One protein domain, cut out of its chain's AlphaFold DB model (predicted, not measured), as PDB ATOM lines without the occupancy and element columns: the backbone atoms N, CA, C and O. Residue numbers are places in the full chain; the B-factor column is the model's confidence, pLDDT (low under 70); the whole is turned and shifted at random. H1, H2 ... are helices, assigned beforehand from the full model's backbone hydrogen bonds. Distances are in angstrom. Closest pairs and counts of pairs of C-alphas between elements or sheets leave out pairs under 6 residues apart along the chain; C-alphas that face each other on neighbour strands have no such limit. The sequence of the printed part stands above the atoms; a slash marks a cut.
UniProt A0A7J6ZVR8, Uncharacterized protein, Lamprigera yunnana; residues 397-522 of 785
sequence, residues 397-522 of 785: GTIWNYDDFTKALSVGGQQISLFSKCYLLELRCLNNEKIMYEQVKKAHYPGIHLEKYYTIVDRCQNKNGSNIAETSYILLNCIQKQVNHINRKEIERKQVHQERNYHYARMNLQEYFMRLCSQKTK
ATOM      1  N   GLY A 397     177.671 131.198 178.378       73.88
ATOM      2  CA  GLY A 397     176.213 131.188 178.514       73.88
ATOM      3  C   GLY A 397     175.734 131.509 179.931       73.88
ATOM      4  O   GLY A 397     176.470 131.365 180.901       73.88
ATOM      5  N   THR A 398     174.461 131.887 180.064       77.31
ATOM      6  CA  THR A 398     173.768 132.127 181.349       77.31
ATOM      7  C   THR A 398     173.027 130.891 181.878       77.31
ATOM      8  O   THR A 398     172.115 131.004 182.693       77.31
ATOM      9  N   ILE A 399     173.377 129.688 181.412       74.69
ATOM     10  CA  ILE A 399     172.675 128.452 181.785       74.69
ATOM     11  C   ILE A 399     173.300 127.906 183.069       74.69
ATOM     12  O   ILE A 399     174.293 127.184 183.027       74.69
ATOM     13  N   TRP A 400     172.769 128.286 184.228       71.44
ATOM     14  CA  TRP A 400     173.379 127.945 185.524       71.44
ATOM     15  C   TRP A 400     172.806 126.680 186.155       71.44
ATOM     16  O   TRP A 400     173.439 126.065 187.014       71.44
ATOM     17  N   ASN A 401     171.604 126.296 185.736       78.75
ATOM     18  CA  ASN A 401     170.880 125.156 186.265       78.75
ATOM     19  C   ASN A 401     170.072 124.455 185.162       78.75
ATOM     20  O   ASN A 401     170.005 124.879 184.004       78.75
ATOM     21  N   TYR A 402     169.452 123.351 185.551       76.56
ATOM     22  CA  TYR A 402     168.692 122.489 184.665       76.56
ATOM     23  C   TYR A 402     167.396 123.121 184.125       76.56
ATOM     24  O   TYR A 402     167.001 122.848 182.987       76.56
ATOM     25  N   ASP A 403     166.737 123.981 184.905       79.50
ATOM     26  CA  ASP A 403     165.515 124.667 184.474       79.50
ATOM     27  C   ASP A 403     165.821 125.692 183.376       79.50
ATOM     28  O   ASP A 403     165.097 125.771 182.380       79.50
ATOM     29  N   ASP A 404     166.930 126.419 183.513       82.44
ATOM     30  CA  ASP A 404     167.423 127.350 182.498       82.44
ATOM     31  C   ASP A 404     167.812 126.606 181.221       82.44
ATOM     32  O   ASP A 404     167.461 127.038 180.124       82.44
ATOM     33  N   PHE A 405     168.446 125.436 181.350       83.38
ATOM     34  CA  PHE A 405     168.766 124.591 180.200       83.38
ATOM     35  C   PHE A 405     167.503 124.107 179.481       83.38
ATOM     36  O   PHE A 405     167.403 124.191 178.257       83.38
ATOM     37  N   THR A 406     166.503 123.652 180.237       83.12
ATOM     38  CA  THR A 406     165.228 123.172 179.690       83.12
ATOM     39  C   THR A 406     164.477 124.277 178.942       83.12
ATOM     40  O   THR A 406     163.903 124.021 177.881       83.12
ATOM     41  N   LYS A 407     164.500 125.512 179.461       85.38
ATOM     42  CA  LYS A 407     163.950 126.693 178.778       85.38
ATOM     43  C   LYS A 407     164.767 127.059 177.541       85.38
ATOM     44  O   LYS A 407     164.196 127.311 176.490       85.38
ATOM     45  N   ALA A 408     166.094 127.045 177.626       85.06
ATOM     46  CA  ALA A 408     166.949 127.359 176.486       85.06
ATOM     47  C   ALA A 408     166.776 126.343 175.338       85.06
ATOM     48  O   ALA A 408     166.766 126.726 174.166       85.06
ATOM     49  N   LEU A 409     166.542 125.060 175.652       86.19
ATOM     50  CA  LEU A 409     166.249 124.033 174.649       86.19
ATOM     51  C   LEU A 409     164.978 124.328 173.832       86.19
ATOM     52  O   LEU A 409     164.922 123.961 172.654       86.19
ATOM     53  N   SER A 410     163.964 124.980 174.414       83.19
ATOM     54  CA  SER A 410     162.726 125.306 173.693       83.19
ATOM     55  C   SER A 410     162.866 126.513 172.765       83.19
ATOM     56  O   SER A 410     162.160 126.563 171.760       83.19
ATOM     57  N   VAL A 411     163.781 127.438 173.074       85.50
ATOM     58  CA  VAL A 411     164.057 128.639 172.270       85.50
ATOM     59  C   VAL A 411     164.966 128.320 171.080       85.50
ATOM     60  O   VAL A 411     164.745 128.826 169.985       85.50
ATOM     61  N   GLY A 412     165.951 127.434 171.262       85.88
ATOM     62  CA  GLY A 412     166.916 127.113 170.208       85.88
ATOM     63  C   GLY A 412     168.033 128.156 170.076       85.88
ATOM     64  O   GLY A 412     168.248 128.977 170.966       85.88
ATOM     65  N   GLY A 413     168.799 128.070 168.985       89.50
ATOM     66  CA  GLY A 413     169.905 128.985 168.678       89.50
ATOM     67  C   GLY A 413     171.292 128.333 168.613       89.50
ATOM     68  O   GLY A 413     171.513 127.174 168.978       89.50
ATOM     69  N   GLN A 414     172.267 129.104 168.133       89.81
ATOM     70  CA  GLN A 414     173.634 128.617 167.940       89.81
ATOM     71  C   GLN A 414     174.340 128.341 169.277       89.81
ATOM     72  O   GLN A 414     174.975 127.299 169.438       89.81
ATOM     73  N   GLN A 415     174.164 129.219 170.271       88.38
ATOM     74  CA  GLN A 415     174.749 129.035 171.604       88.38
ATOM     75  C   GLN A 415     174.225 127.776 172.306       88.38
ATOM     76  O   GLN A 415     175.017 127.022 172.867       88.38
ATOM     77  N   ILE A 416     172.921 127.480 172.225       91.81
ATOM     78  CA  ILE A 416     172.370 126.259 172.837       91.81
ATOM     79  C   ILE A 416     172.821 124.993 172.100       91.81
ATOM     80  O   ILE A 416     172.977 123.942 172.723       91.81
ATOM     81  N   SER A 417     173.094 125.084 170.795       93.44
ATOM     82  CA  SER A 417     173.678 123.986 170.016       93.44
ATOM     83  C   SER A 417     175.105 123.679 170.466       93.44
ATOM     84  O   SER A 417     175.442 122.521 170.726       93.44
ATOM     85  N   LEU A 418     175.927 124.715 170.661       92.94
ATOM     86  CA  LEU A 418     177.276 124.577 171.217       92.94
ATOM     87  C   LEU A 418     177.251 124.041 172.654       92.94
ATOM     88  O   LEU A 418     178.009 123.124 172.981       92.94
ATOM     89  N   PHE A 419     176.336 124.540 173.489       93.94
ATOM     90  CA  PHE A 419     176.148 124.040 174.851       93.94
ATOM     91  C   PHE A 419     175.737 122.564 174.847       93.94
ATOM     92  O   PHE A 419     176.310 121.767 175.583       93.94
ATOM     93  N   SER A 420     174.803 122.170 173.976       93.88
ATOM     94  CA  SER A 420     174.346 120.781 173.842       93.88
ATOM     95  C   SER A 420     175.481 119.845 173.412       93.88
ATOM     96  O   SER A 420     175.612 118.756 173.974       93.88
ATOM     97  N   LYS A 421     176.341 120.280 172.473       95.62
ATOM     98  CA  LYS A 421     177.565 119.549 172.082       95.62
ATOM     99  C   LYS A 421     178.483 119.344 173.284       95.62
ATOM    100  O   LYS A 421     178.899 118.218 173.550       95.62
ATOM    101  N   CYS A 422     178.783 120.424 174.010       94.69
ATOM    102  CA  CYS A 422     179.631 120.372 175.197       94.69
ATOM    103  C   CYS A 422     179.044 119.428 176.253       94.69
ATOM    104  O   CYS A 422     179.746 118.565 176.769       94.69
ATOM    105  N   TYR A 423     177.747 119.543 176.532       94.44
ATOM    106  CA  TYR A 423     177.084 118.756 177.563       94.44
ATOM    107  C   TYR A 423     177.153 117.253 177.269       94.44
ATOM    108  O   TYR A 423     177.511 116.461 178.143       94.44
ATOM    109  N   LEU A 424     176.898 116.844 176.019       94.75
ATOM    110  CA  LEU A 424     177.063 115.446 175.612       94.75
ATOM    111  C   LEU A 424     178.526 114.992 175.670       94.75
ATOM    112  O   LEU A 424     178.779 113.834 176.001       94.75
ATOM    113  N   LEU A 425     179.486 115.871 175.381       94.50
ATOM    114  CA  LEU A 425     180.910 115.558 175.493       94.50
ATOM    115  C   LEU A 425     181.315 115.289 176.952       94.50
ATOM    116  O   LEU A 425     181.917 114.252 177.231       94.50
ATOM    117  N   GLU A 426     180.920 116.153 177.889       94.44
ATOM    118  CA  GLU A 426     181.230 116.000 179.321       94.44
ATOM    119  C   GLU A 426     180.566 114.753 179.929       94.44
ATOM    120  O   GLU A 426     181.151 114.051 180.757       94.44
ATOM    121  N   LEU A 427     179.377 114.385 179.441       91.12
ATOM    122  CA  LEU A 427     178.715 113.129 179.805       91.12
ATOM    123  C   LEU A 427     179.283 111.893 179.086       91.12
ATOM    124  O   LEU A 427     178.755 110.791 179.263       91.12
ATOM    125  N   ARG A 428     180.339 112.042 178.272       93.88
ATOM    126  CA  ARG A 428     180.930 110.980 177.430       93.88
ATOM    127  C   ARG A 428     179.916 110.325 176.483       93.88
ATOM    128  O   ARG A 428     180.036 109.156 176.115       93.88
ATOM    129  N   CYS A 429     178.899 111.087 176.104       92.75
ATOM    130  CA  CYS A 429     177.870 110.730 175.138       92.75
ATOM    131  C   CYS A 429     178.242 111.145 173.708       92.75
ATOM    132  O   CYS A 429     177.524 110.796 172.775       92.75
ATOM    133  N   LEU A 430     179.355 111.854 173.532       93.62
ATOM    134  CA  LEU A 430     179.918 112.247 172.246       93.62
ATOM    135  C   LEU A 430     181.370 111.750 172.158       93.62
ATOM    136  O   LEU A 430     182.141 111.963 173.092       93.62
ATOM    137  N   ASN A 431     181.746 111.088 171.062       90.75
ATOM    138  CA  ASN A 431     183.128 110.688 170.775       90.75
ATOM    139  C   ASN A 431     183.427 110.874 169.283       90.75
ATOM    140  O   ASN A 431     182.647 110.396 168.465       90.75
ATOM    141  N   ASN A 432     184.533 111.538 168.928       82.38
ATOM    142  CA  ASN A 432     184.935 111.806 167.536       82.38
ATOM    143  C   ASN A 432     183.775 112.328 166.666       82.38
ATOM    144  O   ASN A 432     183.489 111.784 165.605       82.38
ATOM    145  N   GLU A 433     183.044 113.322 167.174       88.00
ATOM    146  CA  GLU A 433     181.863 113.912 166.518       88.00
ATOM    147  C   GLU A 433     180.694 112.951 166.251       88.00
ATOM    148  O   GLU A 433     179.760 113.281 165.528       88.00
ATOM    149  N   LYS A 434     180.687 111.781 166.893       91.44
ATOM    150  CA  LYS A 434     179.583 110.828 166.841       91.44
ATOM    151  C   LYS A 434     178.891 110.728 168.193       91.44
ATOM    152  O   LYS A 434     179.534 110.573 169.235       91.44
ATOM    153  N   ILE A 435     177.560 110.783 168.180       92.19
ATOM    154  CA  ILE A 435     176.752 110.558 169.380       92.19
ATOM    155  C   ILE A 435     176.737 109.063 169.707       92.19
ATOM    156  O   ILE A 435     176.391 108.213 168.887       92.19
ATOM    157  N   MET A 436     177.096 108.743 170.945       94.06
ATOM    158  CA  MET A 436     177.085 107.398 171.505       94.06
ATOM    159  C   MET A 436     175.739 107.160 172.204       94.06
ATOM    160  O   MET A 436     175.638 107.306 173.421       94.06
ATOM    161  N   TYR A 437     174.694 106.788 171.457       89.75
ATOM    162  CA  TYR A 437     173.323 106.648 171.990       89.75
ATOM    163  C   TYR A 437     173.212 105.704 173.198       89.75
ATOM    164  O   TYR A 437     172.458 105.973 174.128       89.75
ATOM    165  N   GLU A 438     174.027 104.650 173.259       86.19
ATOM    166  CA  GLU A 438     174.091 103.760 174.426       86.19
ATOM    167  C   GLU A 438     174.618 104.452 175.693       86.19
ATOM    168  O   GLU A 438     174.239 104.095 176.809       86.19
ATOM    169  N   GLN A 439     175.468 105.471 175.548       89.12
ATOM    170  CA  GLN A 439     175.884 106.316 176.669       89.12
ATOM    171  C   GLN A 439     174.807 107.349 177.008       89.12
ATOM    172  O   GLN A 439     174.538 107.548 178.189       89.12
ATOM    173  N   VAL A 440     174.101 107.903 176.013       89.12
ATOM    174  CA  VAL A 440     172.937 108.787 176.241       89.12
ATOM    175  C   VAL A 440     171.856 108.067 177.054       89.12
ATOM    176  O   VAL A 440     171.318 108.630 178.009       89.12
ATOM    177  N   LYS A 441     171.589 106.791 176.742       87.31
ATOM    178  CA  LYS A 441     170.691 105.907 177.503       87.31
ATOM    179  C   LYS A 441     171.146 105.742 178.956       87.31
ATOM    180  O   LYS A 441     170.331 105.835 179.873       87.31
ATOM    181  N   LYS A 442     172.445 105.544 179.193       82.19
ATOM    182  CA  LYS A 442     173.025 105.393 180.542       82.19
ATOM    183  C   LYS A 442     173.078 106.692 181.339       82.19
ATOM    184  O   LYS A 442     172.986 106.640 182.564       82.19
ATOM    185  N   ALA A 443     173.229 107.826 180.661       81.56
ATOM    186  CA  ALA A 443     173.286 109.144 181.277       81.56
ATOM    187  C   ALA A 443     171.961 109.558 181.931       81.56
ATOM    188  O   ALA A 443     171.991 110.505 182.696       81.56
ATOM    189  N   HIS A 444     170.872 108.824 181.652       74.56
ATOM    190  CA  HIS A 444     169.556 108.802 182.299       74.56
ATOM    191  C   HIS A 444     168.970 110.142 182.772       74.56
ATOM    192  O   HIS A 444     169.478 110.798 183.677       74.56
ATOM    193  N   TYR A 445     167.801 110.497 182.237       70.88
ATOM    194  CA  TYR A 445     167.046 111.645 182.732       70.88
ATOM    195  C   TYR A 445     166.441 111.371 184.115       70.88
ATOM    196  O   TYR A 445     165.680 110.405 184.250       70.88
ATOM    197  N   PRO A 446     166.692 112.223 185.124       66.81
ATOM    198  CA  PRO A 446     166.052 112.094 186.423       66.81
ATOM    199  C   PRO A 446     164.522 112.115 186.294       66.81
ATOM    200  O   PRO A 446     163.944 112.940 185.586       66.81
ATOM    201  N   GLY A 447     163.849 111.209 187.006       67.75
ATOM    202  CA  GLY A 447     162.388 111.213 187.127       67.75
ATOM    203  C   GLY A 447     161.616 110.413 186.074       67.75
ATOM    204  O   GLY A 447     160.389 110.435 186.111       67.75
ATOM    205  N   ILE A 448     162.283 109.668 185.184       75.38
ATOM    206  CA  ILE A 448     161.621 108.766 184.224       75.38
ATOM    207  C   ILE A 448     162.063 107.323 184.434       75.38
ATOM    208  O   ILE A 448     163.191 107.051 184.807       75.38
ATOM    209  N   HIS A 449     161.174 106.361 184.181       77.12
ATOM    210  CA  HIS A 449     161.539 104.944 184.211       77.12
ATOM    211  C   HIS A 449     162.544 104.599 183.096       77.12
ATOM    212  O   HIS A 449     162.320 104.955 181.938       77.12
ATOM    213  N   LEU A 450     163.611 103.861 183.420       72.81
ATOM    214  CA  LEU A 450     164.740 103.582 182.516       72.81
ATOM    215  C   LEU A 450     164.311 103.047 181.136       72.81
ATOM    216  O   LEU A 450     164.748 103.562 180.111       72.81
ATOM    217  N   GLU A 451     163.394 102.080 181.097       73.69
ATOM    218  CA  GLU A 451     162.887 101.494 179.843       73.69
ATOM    219  C   GLU A 451     162.151 102.513 178.958       73.69
ATOM    220  O   GLU A 451     162.330 102.549 177.736       73.69
ATOM    221  N   LYS A 452     161.354 103.397 179.574       80.50
ATOM    222  CA  LYS A 452     160.673 104.475 178.846       80.50
ATOM    223  C   LYS A 452     161.698 105.447 178.283       80.50
ATOM    224  O   LYS A 452     161.568 105.854 177.134       80.50
ATOM    225  N   TYR A 453     162.719 105.782 179.071       84.25
ATOM    226  CA  TYR A 453     163.801 106.655 178.632       84.25
ATOM    227  C   TYR A 453     164.561 106.065 177.436       84.25
ATOM    228  O   TYR A 453     164.805 106.779 176.470       84.25
ATOM    229  N   TYR A 454     164.846 104.758 177.427       86.12
ATOM    230  CA  TYR A 454     165.524 104.109 176.293       86.12
ATOM    231  C   TYR A 454     164.698 104.224 175.012       86.12
ATOM    232  O   TYR A 454     165.208 104.669 173.988       86.12
ATOM    233  N   THR A 455     163.395 103.964 175.119       85.69
ATOM    234  CA  THR A 455     162.447 104.098 174.003       85.69
ATOM    235  C   THR A 455     162.348 105.542 173.483       85.69
ATOM    236  O   THR A 455     162.034 105.767 172.314       85.69
ATOM    237  N   ILE A 456     162.556 106.547 174.342       87.88
ATOM    238  CA  ILE A 456     162.607 107.959 173.929       87.88
ATOM    239  C   ILE A 456     163.888 108.227 173.139       87.88
ATOM    240  O   ILE A 456     163.815 108.822 172.067       87.88
ATOM    241  N   VAL A 457     165.040 107.770 173.643       89.31
ATOM    242  CA  VAL A 457     166.330 107.938 172.957       89.31
ATOM    243  C   VAL A 457     166.288 107.276 171.579       89.31
ATOM    244  O   VAL A 457     166.628 107.927 170.595       89.31
ATOM    245  N   ASP A 458     165.766 106.049 171.482       89.50
ATOM    246  CA  ASP A 458     165.638 105.324 170.210       89.50
ATOM    247  C   ASP A 458     164.726 106.044 169.202       89.50
ATOM    248  O   ASP A 458     164.987 106.025 168.002       89.50
ATOM    249  N   ARG A 459     163.679 106.738 169.669       89.19
ATOM    250  CA  ARG A 459     162.810 107.561 168.805       89.19
ATOM    251  C   ARG A 459     163.454 108.876 168.370       89.19
ATOM    252  O   ARG A 459     163.076 109.427 167.339       89.19
ATOM    253  N   CYS A 460     164.388 109.398 169.154       91.19
ATOM    254  CA  CYS A 460     165.045 110.671 168.875       91.19
ATOM    255  C   CYS A 460     166.363 110.521 168.099       91.19
ATOM    256  O   CYS A 460     166.831 111.510 167.545       91.19
ATOM    257  N   GLN A 461     166.943 109.317 168.022       92.00
ATOM    258  CA  GLN A 461     168.276 109.107 167.447       92.00
ATOM    259  C   GLN A 461     168.379 109.383 165.942       92.00
ATOM    260  O   GLN A 461     169.438 109.790 165.484       92.00
ATOM    261  N   ASN A 462     167.289 109.234 165.187       88.44
ATOM    262  CA  ASN A 462     167.291 109.410 163.728       88.44
ATOM    263  C   ASN A 462     167.214 110.881 163.285       88.44
ATOM    264  O   ASN A 462     167.072 111.160 162.097       88.44
ATOM    265  N   LYS A 463     167.241 111.831 164.224       87.94
ATOM    266  CA  LYS A 463     167.147 113.255 163.913       87.94
ATOM    267  C   LYS A 463     168.546 113.859 163.808       87.94
ATOM    268  O   LYS A 463     169.231 113.984 164.820       87.94
ATOM    269  N   ASN A 464     168.931 114.256 162.598       88.38
ATOM    270  CA  ASN A 464     170.233 114.856 162.307       88.38
ATOM    271  C   ASN A 464     170.092 116.365 162.068       88.38
ATOM    272  O   ASN A 464     169.102 116.806 161.488       88.38
ATOM    273  N   GLY A 465     171.075 117.141 162.526       89.94
ATOM    274  CA  GLY A 465     171.243 118.553 162.170       89.94
ATOM    275  C   GLY A 465     172.303 118.731 161.081       89.94
ATOM    276  O   GLY A 465     172.940 117.761 160.673       89.94
ATOM    277  N   SER A 466     172.532 119.971 160.646       89.88
ATOM    278  CA  SER A 466     173.566 120.321 159.654       89.88
ATOM    279  C   SER A 466     174.991 120.042 160.143       89.88
ATOM    280  O   SER A 466     175.905 119.833 159.351       89.88
ATOM    281  N   ASN A 467     175.192 120.025 161.463       93.88
ATOM    282  CA  ASN A 467     176.453 119.690 162.109       93.88
ATOM    283  C   ASN A 467     176.214 118.974 163.449       93.88
ATOM    284  O   ASN A 467     175.080 118.812 163.915       93.88
ATOM    285  N   ILE A 468     177.295 118.540 164.104       94.50
ATOM    286  CA  ILE A 468     177.198 117.771 165.351       94.50
ATOM    287  C   ILE A 468     176.637 118.580 166.529       94.50
ATOM    288  O   ILE A 468     176.000 118.008 167.416       94.50
ATOM    289  N   ALA A 469     176.834 119.902 166.551       93.38
ATOM    290  CA  ALA A 469     176.280 120.759 167.596       93.38
ATOM    291  C   ALA A 469     174.758 120.859 167.466       93.38
ATOM    292  O   ALA A 469     174.034 120.650 168.440       93.38
ATOM    293  N   GLU A 470     174.273 121.067 166.246       92.56
ATOM    294  CA  GLU A 470     172.844 121.077 165.953       92.56
ATOM    295  C   GLU A 470     172.213 119.695 166.173       92.56
ATOM    296  O   GLU A 470     171.163 119.589 166.803       92.56
ATOM    297  N   THR A 471     172.888 118.614 165.774       93.69
ATOM    298  CA  THR A 471     172.431 117.235 166.035       93.69
ATOM    299  C   THR A 471     172.309 116.958 167.539       93.69
ATOM    300  O   THR A 471     171.320 116.382 167.993       93.69
ATOM    301  N   SER A 472     173.277 117.425 168.337       94.38
ATOM    302  CA  SER A 472     173.244 117.309 169.803       94.38
ATOM    303  C   SER A 472     172.043 118.050 170.400       94.38
ATOM    304  O   SER A 472     171.346 117.507 171.259       94.38
ATOM    305  N   TYR A 473     171.767 119.265 169.916       95.25
ATOM    306  CA  TYR A 473     170.601 120.051 170.321       95.25
ATOM    307  C   TYR A 473     169.282 119.373 169.946       95.25
ATOM    308  O   TYR A 473     168.409 119.214 170.801       95.25
ATOM    309  N   ILE A 474     169.138 118.928 168.694       93.25
ATOM    310  CA  ILE A 474     167.919 118.277 168.204       93.25
ATOM    311  C   ILE A 474     167.613 117.020 169.027       93.25
ATOM    312  O   ILE A 474     166.458 116.804 169.412       93.25
ATOM    313  N   LEU A 475     168.638 116.221 169.347       94.50
ATOM    314  CA  LEU A 475     168.499 115.041 170.196       94.50
ATOM    315  C   LEU A 475     167.996 115.407 171.599       94.50
ATOM    316  O   LEU A 475     166.982 114.863 172.040       94.50
ATOM    317  N   LEU A 476     168.663 116.339 172.290       93.81
ATOM    318  CA  LEU A 476     168.298 116.729 173.659       93.81
ATOM    319  C   LEU A 476     166.920 117.399 173.725       93.81
ATOM    320  O   LEU A 476     166.124 117.073 174.604       93.81
ATOM    321  N   ASN A 477     166.582 118.257 172.760       93.50
ATOM    322  CA  ASN A 477     165.261 118.881 172.663       93.50
ATOM    323  C   ASN A 477     164.159 117.836 172.393       93.50
ATOM    324  O   ASN A 477     163.091 117.865 173.009       93.50
ATOM    325  N   CYS A 478     164.419 116.862 171.512       93.94
ATOM    326  CA  CYS A 478     163.494 115.756 171.262       93.94
ATOM    327  C   CYS A 478     163.245 114.928 172.529       93.94
ATOM    328  O   CYS A 478     162.083 114.678 172.870       93.94
ATOM    329  N   ILE A 479     164.314 114.558 173.246       92.12
ATOM    330  CA  ILE A 479     164.220 113.842 174.521       92.12
ATOM    331  C   ILE A 479     163.381 114.670 175.500       92.12
ATOM    332  O   ILE A 479     162.348 114.187 175.960       92.12
ATOM    333  N   GLN A 480     163.734 115.938 175.738       91.31
ATOM    334  CA  GLN A 480     163.035 116.819 176.677       91.31
ATOM    335  C   GLN A 480     161.529 116.936 176.391       91.31
ATOM    336  O   GLN A 480     160.714 116.852 177.313       91.31
ATOM    337  N   LYS A 481     161.126 117.089 175.122       89.62
ATOM    338  CA  LYS A 481     159.704 117.155 174.739       89.62
ATOM    339  C   LYS A 481     158.956 115.864 175.088       89.62
ATOM    340  O   LYS A 481     157.857 115.921 175.640       89.62
ATOM    341  N   GLN A 482     159.555 114.704 174.817       90.81
ATOM    342  CA  GLN A 482     158.957 113.404 175.140       90.81
ATOM    343  C   GLN A 482     158.902 113.152 176.653       90.81
ATOM    344  O   GLN A 482     157.888 112.672 177.163       90.81
ATOM    345  N   VAL A 483     159.957 113.527 177.379       86.25
ATOM    346  CA  VAL A 483     160.021 113.486 178.846       86.25
ATOM    347  C   VAL A 483     158.896 114.327 179.452       86.25
ATOM    348  O   VAL A 483     158.125 113.821 180.270       86.25
ATOM    349  N   ASN A 484     158.744 115.579 179.013       85.06
ATOM    350  CA  ASN A 484     157.693 116.479 179.491       85.06
ATOM    351  C   ASN A 484     156.290 115.913 179.241       85.06
ATOM    352  O   ASN A 484     155.434 115.974 180.126       85.06
ATOM    353  N   HIS A 485     156.058 115.312 178.072       83.75
ATOM    354  CA  HIS A 485     154.791 114.653 177.749       83.75
ATOM    355  C   HIS A 485     154.483 113.476 178.681       83.75
ATOM    356  O   HIS A 485     153.364 113.347 179.182       83.75
ATOM    357  N   ILE A 486     155.477 112.627 178.956       80.25
ATOM    358  CA  ILE A 486     155.320 111.475 179.853       80.25
ATOM    359  C   ILE A 486     155.078 111.934 181.288       80.25
ATOM    360  O   ILE A 486     154.130 111.461 181.914       80.25
ATOM    361  N   ASN A 487     155.879 112.873 181.792       79.50
ATOM    362  CA  ASN A 487     155.731 113.401 183.147       79.50
ATOM    363  C   ASN A 487     154.365 114.064 183.335       79.50
ATOM    364  O   ASN A 487     153.702 113.829 184.344       79.50
ATOM    365  N   ARG A 488     153.888 114.814 182.334       77.81
ATOM    366  CA  ARG A 488     152.538 115.383 182.337       77.81
ATOM    367  C   ARG A 488     151.467 114.295 182.447       77.81
ATOM    368  O   ARG A 488     150.632 114.367 183.348       77.81
ATOM    369  N   LYS A 489     151.535 113.255 181.608       77.25
ATOM    370  CA  LYS A 489     150.603 112.116 181.663       77.25
ATOM    371  C   LYS A 489     150.682 111.354 182.986       77.25
ATOM    372  O   LYS A 489     149.663 110.876 183.476       77.25
ATOM    373  N   GLU A 490     151.864 111.208 183.581       73.00
ATOM    374  CA  GLU A 490     152.015 110.546 184.881       73.00
ATOM    375  C   GLU A 490     151.471 111.383 186.036       73.00
ATOM    376  O   GLU A 490     150.839 110.822 186.931       73.00
ATOM    377  N   ILE A 491     151.660 112.704 186.017       71.12
ATOM    378  CA  ILE A 491     151.044 113.618 186.988       71.12
ATOM    379  C   ILE A 491     149.522 113.542 186.870       71.12
ATOM    380  O   ILE A 491     148.855 113.367 187.885       71.12
ATOM    381  N   GLU A 492     148.976 113.595 185.653       68.75
ATOM    382  CA  GLU A 492     147.539 113.438 185.397       68.75
ATOM    383  C   GLU A 492     147.032 112.081 185.913       68.75
ATOM    384  O   GLU A 492     146.055 112.026 186.655       68.75
ATOM    385  N   ARG A 493     147.744 110.980 185.636       68.62
ATOM    386  CA  ARG A 493     147.399 109.645 186.163       68.62
ATOM    387  C   ARG A 493     147.463 109.571 187.686       68.62
ATOM    388  O   ARG A 493     146.572 108.981 188.289       68.62
ATOM    389  N   LYS A 494     148.495 110.139 188.319       67.00
ATOM    390  CA  LYS A 494     148.639 110.168 189.785       67.00
ATOM    391  C   LYS A 494     147.535 111.002 190.426       67.00
ATOM    392  O   LYS A 494     146.988 110.568 191.434       67.00
ATOM    393  N   GLN A 495     147.178 112.139 189.825       64.88
ATOM    394  CA  GLN A 495     146.055 112.976 190.254       64.88
ATOM    395  C   GLN A 495     144.739 112.196 190.161       64.88
ATOM    396  O   GLN A 495     144.072 112.026 191.176       64.88
ATOM    397  N   VAL A 496     144.441 111.596 189.005       63.12
ATOM    398  CA  VAL A 496     143.246 110.754 188.813       63.12
ATOM    399  C   VAL A 496     143.226 109.567 189.782       63.12
ATOM    400  O   VAL A 496     142.173 109.207 190.300       63.12
ATOM    401  N   HIS A 497     144.370 108.938 190.059       59.41
ATOM    402  CA  HIS A 497     144.446 107.807 190.984       59.41
ATOM    403  C   HIS A 497     144.253 108.229 192.448       59.41
ATOM    404  O   HIS A 497     143.544 107.550 193.186       59.41
ATOM    405  N   GLN A 498     144.839 109.353 192.873       61.19
ATOM    406  CA  GLN A 498     144.608 109.919 194.205       61.19
ATOM    407  C   GLN A 498     143.145 110.317 194.395       61.19
ATOM    408  O   GLN A 498     142.563 110.001 195.431       61.19
ATOM    409  N   GLU A 499     142.543 110.945 193.385       59.47
ATOM    410  CA  GLU A 499     141.117 111.262 193.375       59.47
ATOM    411  C   GLU A 499     140.286 109.983 193.471       59.47
ATOM    412  O   GLU A 499     139.497 109.860 194.400       59.47
ATOM    413  N   ARG A 500     140.540 108.966 192.633       61.34
ATOM    414  CA  ARG A 500     139.879 107.649 192.723       61.34
ATOM    415  C   ARG A 500     140.012 107.003 194.098       61.34
ATOM    416  O   ARG A 500     139.021 106.505 194.617       61.34
ATOM    417  N   ASN A 501     141.190 107.017 194.712       59.88
ATOM    418  CA  ASN A 501     141.384 106.429 196.039       59.88
ATOM    419  C   ASN A 501     140.620 107.199 197.121       59.88
ATOM    420  O   ASN A 501     140.011 106.586 197.999       59.88
ATOM    421  N   TYR A 502     140.598 108.530 197.032       62.50
ATOM    422  CA  TYR A 502     139.762 109.367 197.889       62.50
ATOM    423  C   TYR A 502     138.264 109.093 197.654       62.50
ATOM    424  O   TYR A 502     137.505 108.987 198.618       62.50
ATOM    425  N   HIS A 503     137.846 108.887 196.399       61.41
ATOM    426  CA  HIS A 503     136.481 108.510 196.028       61.41
ATOM    427  C   HIS A 503     136.085 107.156 196.628       61.41
ATOM    428  O   HIS A 503     135.057 107.074 197.296       61.41
ATOM    429  N   TYR A 504     136.917 106.121 196.483       62.84
ATOM    430  CA  TYR A 504     136.657 104.798 197.062       62.84
ATOM    431  C   TYR A 504     136.587 104.835 198.589       62.84
ATOM    432  O   TYR A 504     135.676 104.252 199.171       62.84
ATOM    433  N   ALA A 505     137.498 105.557 199.249       65.19
ATOM    434  CA  ALA A 505     137.462 105.708 200.702       65.19
ATOM    435  C   ALA A 505     136.152 106.364 201.177       65.19
ATOM    436  O   ALA A 505     135.577 105.951 202.185       65.19
ATOM    437  N   ARG A 506     135.655 107.357 200.431       66.56
ATOM    438  CA  ARG A 506     134.416 108.067 200.759       66.56
ATOM    439  C   ARG A 506     133.157 107.240 200.470       66.56
ATOM    440  O   ARG A 506     132.253 107.254 201.302       66.56
ATOM    441  N   MET A 507     133.116 106.492 199.363       67.06
ATOM    442  CA  MET A 507     132.017 105.558 199.069       67.06
ATOM    443  C   MET A 507     131.928 104.454 200.122       67.06
ATOM    444  O   MET A 507     130.851 104.213 200.656       67.06
ATOM    445  N   ASN A 508     133.061 103.859 200.509       73.19
ATOM    446  CA  ASN A 508     133.094 102.831 201.552       73.19
ATOM    447  C   ASN A 508     132.555 103.356 202.893       73.19
ATOM    448  O   ASN A 508     131.876 102.634 203.619       73.19
ATOM    449  N   LEU A 509     132.827 104.624 203.219       76.25
ATOM    450  CA  LEU A 509     132.293 105.256 204.424       76.25
ATOM    451  C   LEU A 509     130.777 105.500 204.331       76.25
ATOM    452  O   LEU A 509     130.057 105.263 205.300       76.25
ATOM    453  N   GLN A 510     130.283 105.949 203.174       80.06
ATOM    454  CA  GLN A 510     128.845 106.092 202.933       80.06
ATOM    455  C   GLN A 510     128.130 104.738 203.023       80.06
ATOM    456  O   GLN A 510     127.105 104.652 203.691       80.06
ATOM    457  N   GLU A 511     128.681 103.679 202.425       80.62
ATOM    458  CA  GLU A 511     128.146 102.315 202.531       80.62
ATOM    459  C   GLU A 511     128.144 101.794 203.964       80.62
ATOM    460  O   GLU A 511     127.155 101.213 204.411       80.62
ATOM    461  N   TYR A 512     129.211 102.061 204.717       83.69
ATOM    462  CA  TYR A 512     129.275 101.729 206.134       83.69
ATOM    463  C   TYR A 512     128.145 102.401 206.931       83.69
ATOM    464  O   TYR A 512     127.437 101.734 207.687       83.69
ATOM    465  N   PHE A 513     127.911 103.702 206.727       86.88
ATOM    466  CA  PHE A 513     126.816 104.407 207.399       86.88
ATOM    467  C   PHE A 513     125.432 103.959 206.929       86.88
ATOM    468  O   PHE A 513     124.531 103.855 207.761       86.88
ATOM    469  N   MET A 514     125.264 103.633 205.643       85.38
ATOM    470  CA  MET A 514     124.018 103.049 205.140       85.38
ATOM    471  C   MET A 514     123.710 101.729 205.850       85.38
ATOM    472  O   MET A 514     122.599 101.571 206.345       85.38
ATOM    473  N   ARG A 515     124.689 100.827 206.009       84.06
ATOM    474  CA  ARG A 515     124.495  99.555 206.732       84.06
ATOM    475  C   ARG A 515     124.141  99.760 208.203       84.06
ATOM    476  O   ARG A 515     123.232  99.108 208.709       84.06
ATOM    477  N   LEU A 516     124.805 100.695 208.882       86.06
ATOM    478  CA  LEU A 516     124.485 101.011 210.279       86.06
ATOM    479  C   LEU A 516     123.054 101.544 210.441       86.06
ATOM    480  O   LEU A 516     122.329 101.122 211.341       86.06
ATOM    481  N   CYS A 517     122.630 102.465 209.575       91.00
ATOM    482  CA  CYS A 517     121.277 103.017 209.628       91.00
ATOM    483  C   CYS A 517     120.213 102.008 209.179       91.00
ATOM    484  O   CYS A 517     119.127 101.968 209.755       91.00
ATOM    485  N   SER A 518     120.547 101.145 208.221       89.75
ATOM    486  CA  SER A 518     119.742 100.007 207.768       89.75
ATOM    487  C   SER A 518     119.423  99.065 208.929       89.75
ATOM    488  O   SER A 518     118.253  98.793 209.202       89.75
ATOM    489  N   GLN A 519     120.447  98.660 209.685       89.44
ATOM    490  CA  GLN A 519     120.289  97.828 210.879       89.44
ATOM    491  C   GLN A 519     119.432  98.516 211.944       89.44
ATOM    492  O   GLN A 519     118.497  97.912 212.466       89.44
ATOM    493  N   LYS A 520     119.702  99.799 212.231       91.12
ATOM    494  CA  LYS A 520     118.967 100.560 213.253       91.12
ATOM    495  C   LYS A 520     117.473 100.694 212.936       91.12
ATOM    496  O   LYS A 520     116.652 100.673 213.845       91.12
ATOM    497  N   THR A 521     117.125 100.837 211.662       89.69
ATOM    498  CA  THR A 521     115.743 101.072 211.209       89.69
ATOM    499  C   THR A 521     115.023  99.814 210.729       89.69
ATOM    500  O   THR A 521     113.858  99.890 210.338       89.69
ATOM    501  N   LYS A 522     115.691  98.651 210.772       90.62
ATOM    502  CA  LYS A 522     115.180  97.376 210.238       90.62
ATOM    503  C   LYS A 522     114.749  97.491 208.764       90.62
ATOM    504  O   LYS A 522     113.749  96.909 208.345       90.62
TER     505      LYS A 522
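What this domain is: This is residues 397 to 522 of the 785 residues of an uncharacterized protein of Lamprigera yunnana (UniProt A0A7J6ZVR8). A long, unbent helix, H5, runs out of a compact head, where H1, H2 and H4 pack on its first part and H3 packs on H4; residues 491 to 522 stick out. The printed part has 126 residues with five named helices, H1 to H5 in order, and no named strand: all helix, extended, radius of gyration of the C-alphas 23.3 A, spans 83 by 29 by 21 A.

How they stand to each other: H1, residues 402 to 411, touches residues 473 to 480 alone of H5, residues 468 to 521, at a steep tilt of 65 degrees; the closest C-alphas, of Leu 409 and Asn 477, are 5.6 A apart. H2, residues 414 to 426, touches residues 468 to 476 alone of H5, about perpendicular at 79 degrees; the closest C-alphas, of Ser 417 and Ala 469, are 4.8 A apart. H3, residues 437 to 442, and H4, residues 450 to 460, form a hairpin at 23 degrees. Every O i to N i+4 pair is within hydrogen-bond range in H2 to H5, 5 of 6 in H1.

Where its parts are: H1 begins at C-alpha 402 (168.692, 122.489, 184.665). H5, 78.5 A long, ends at C-alpha 521 (115.743, 101.072, 211.209).

The domain as a whole: The printed part has no cut. Residues 446 to 447 and 492 to 507 have pLDDT under 70.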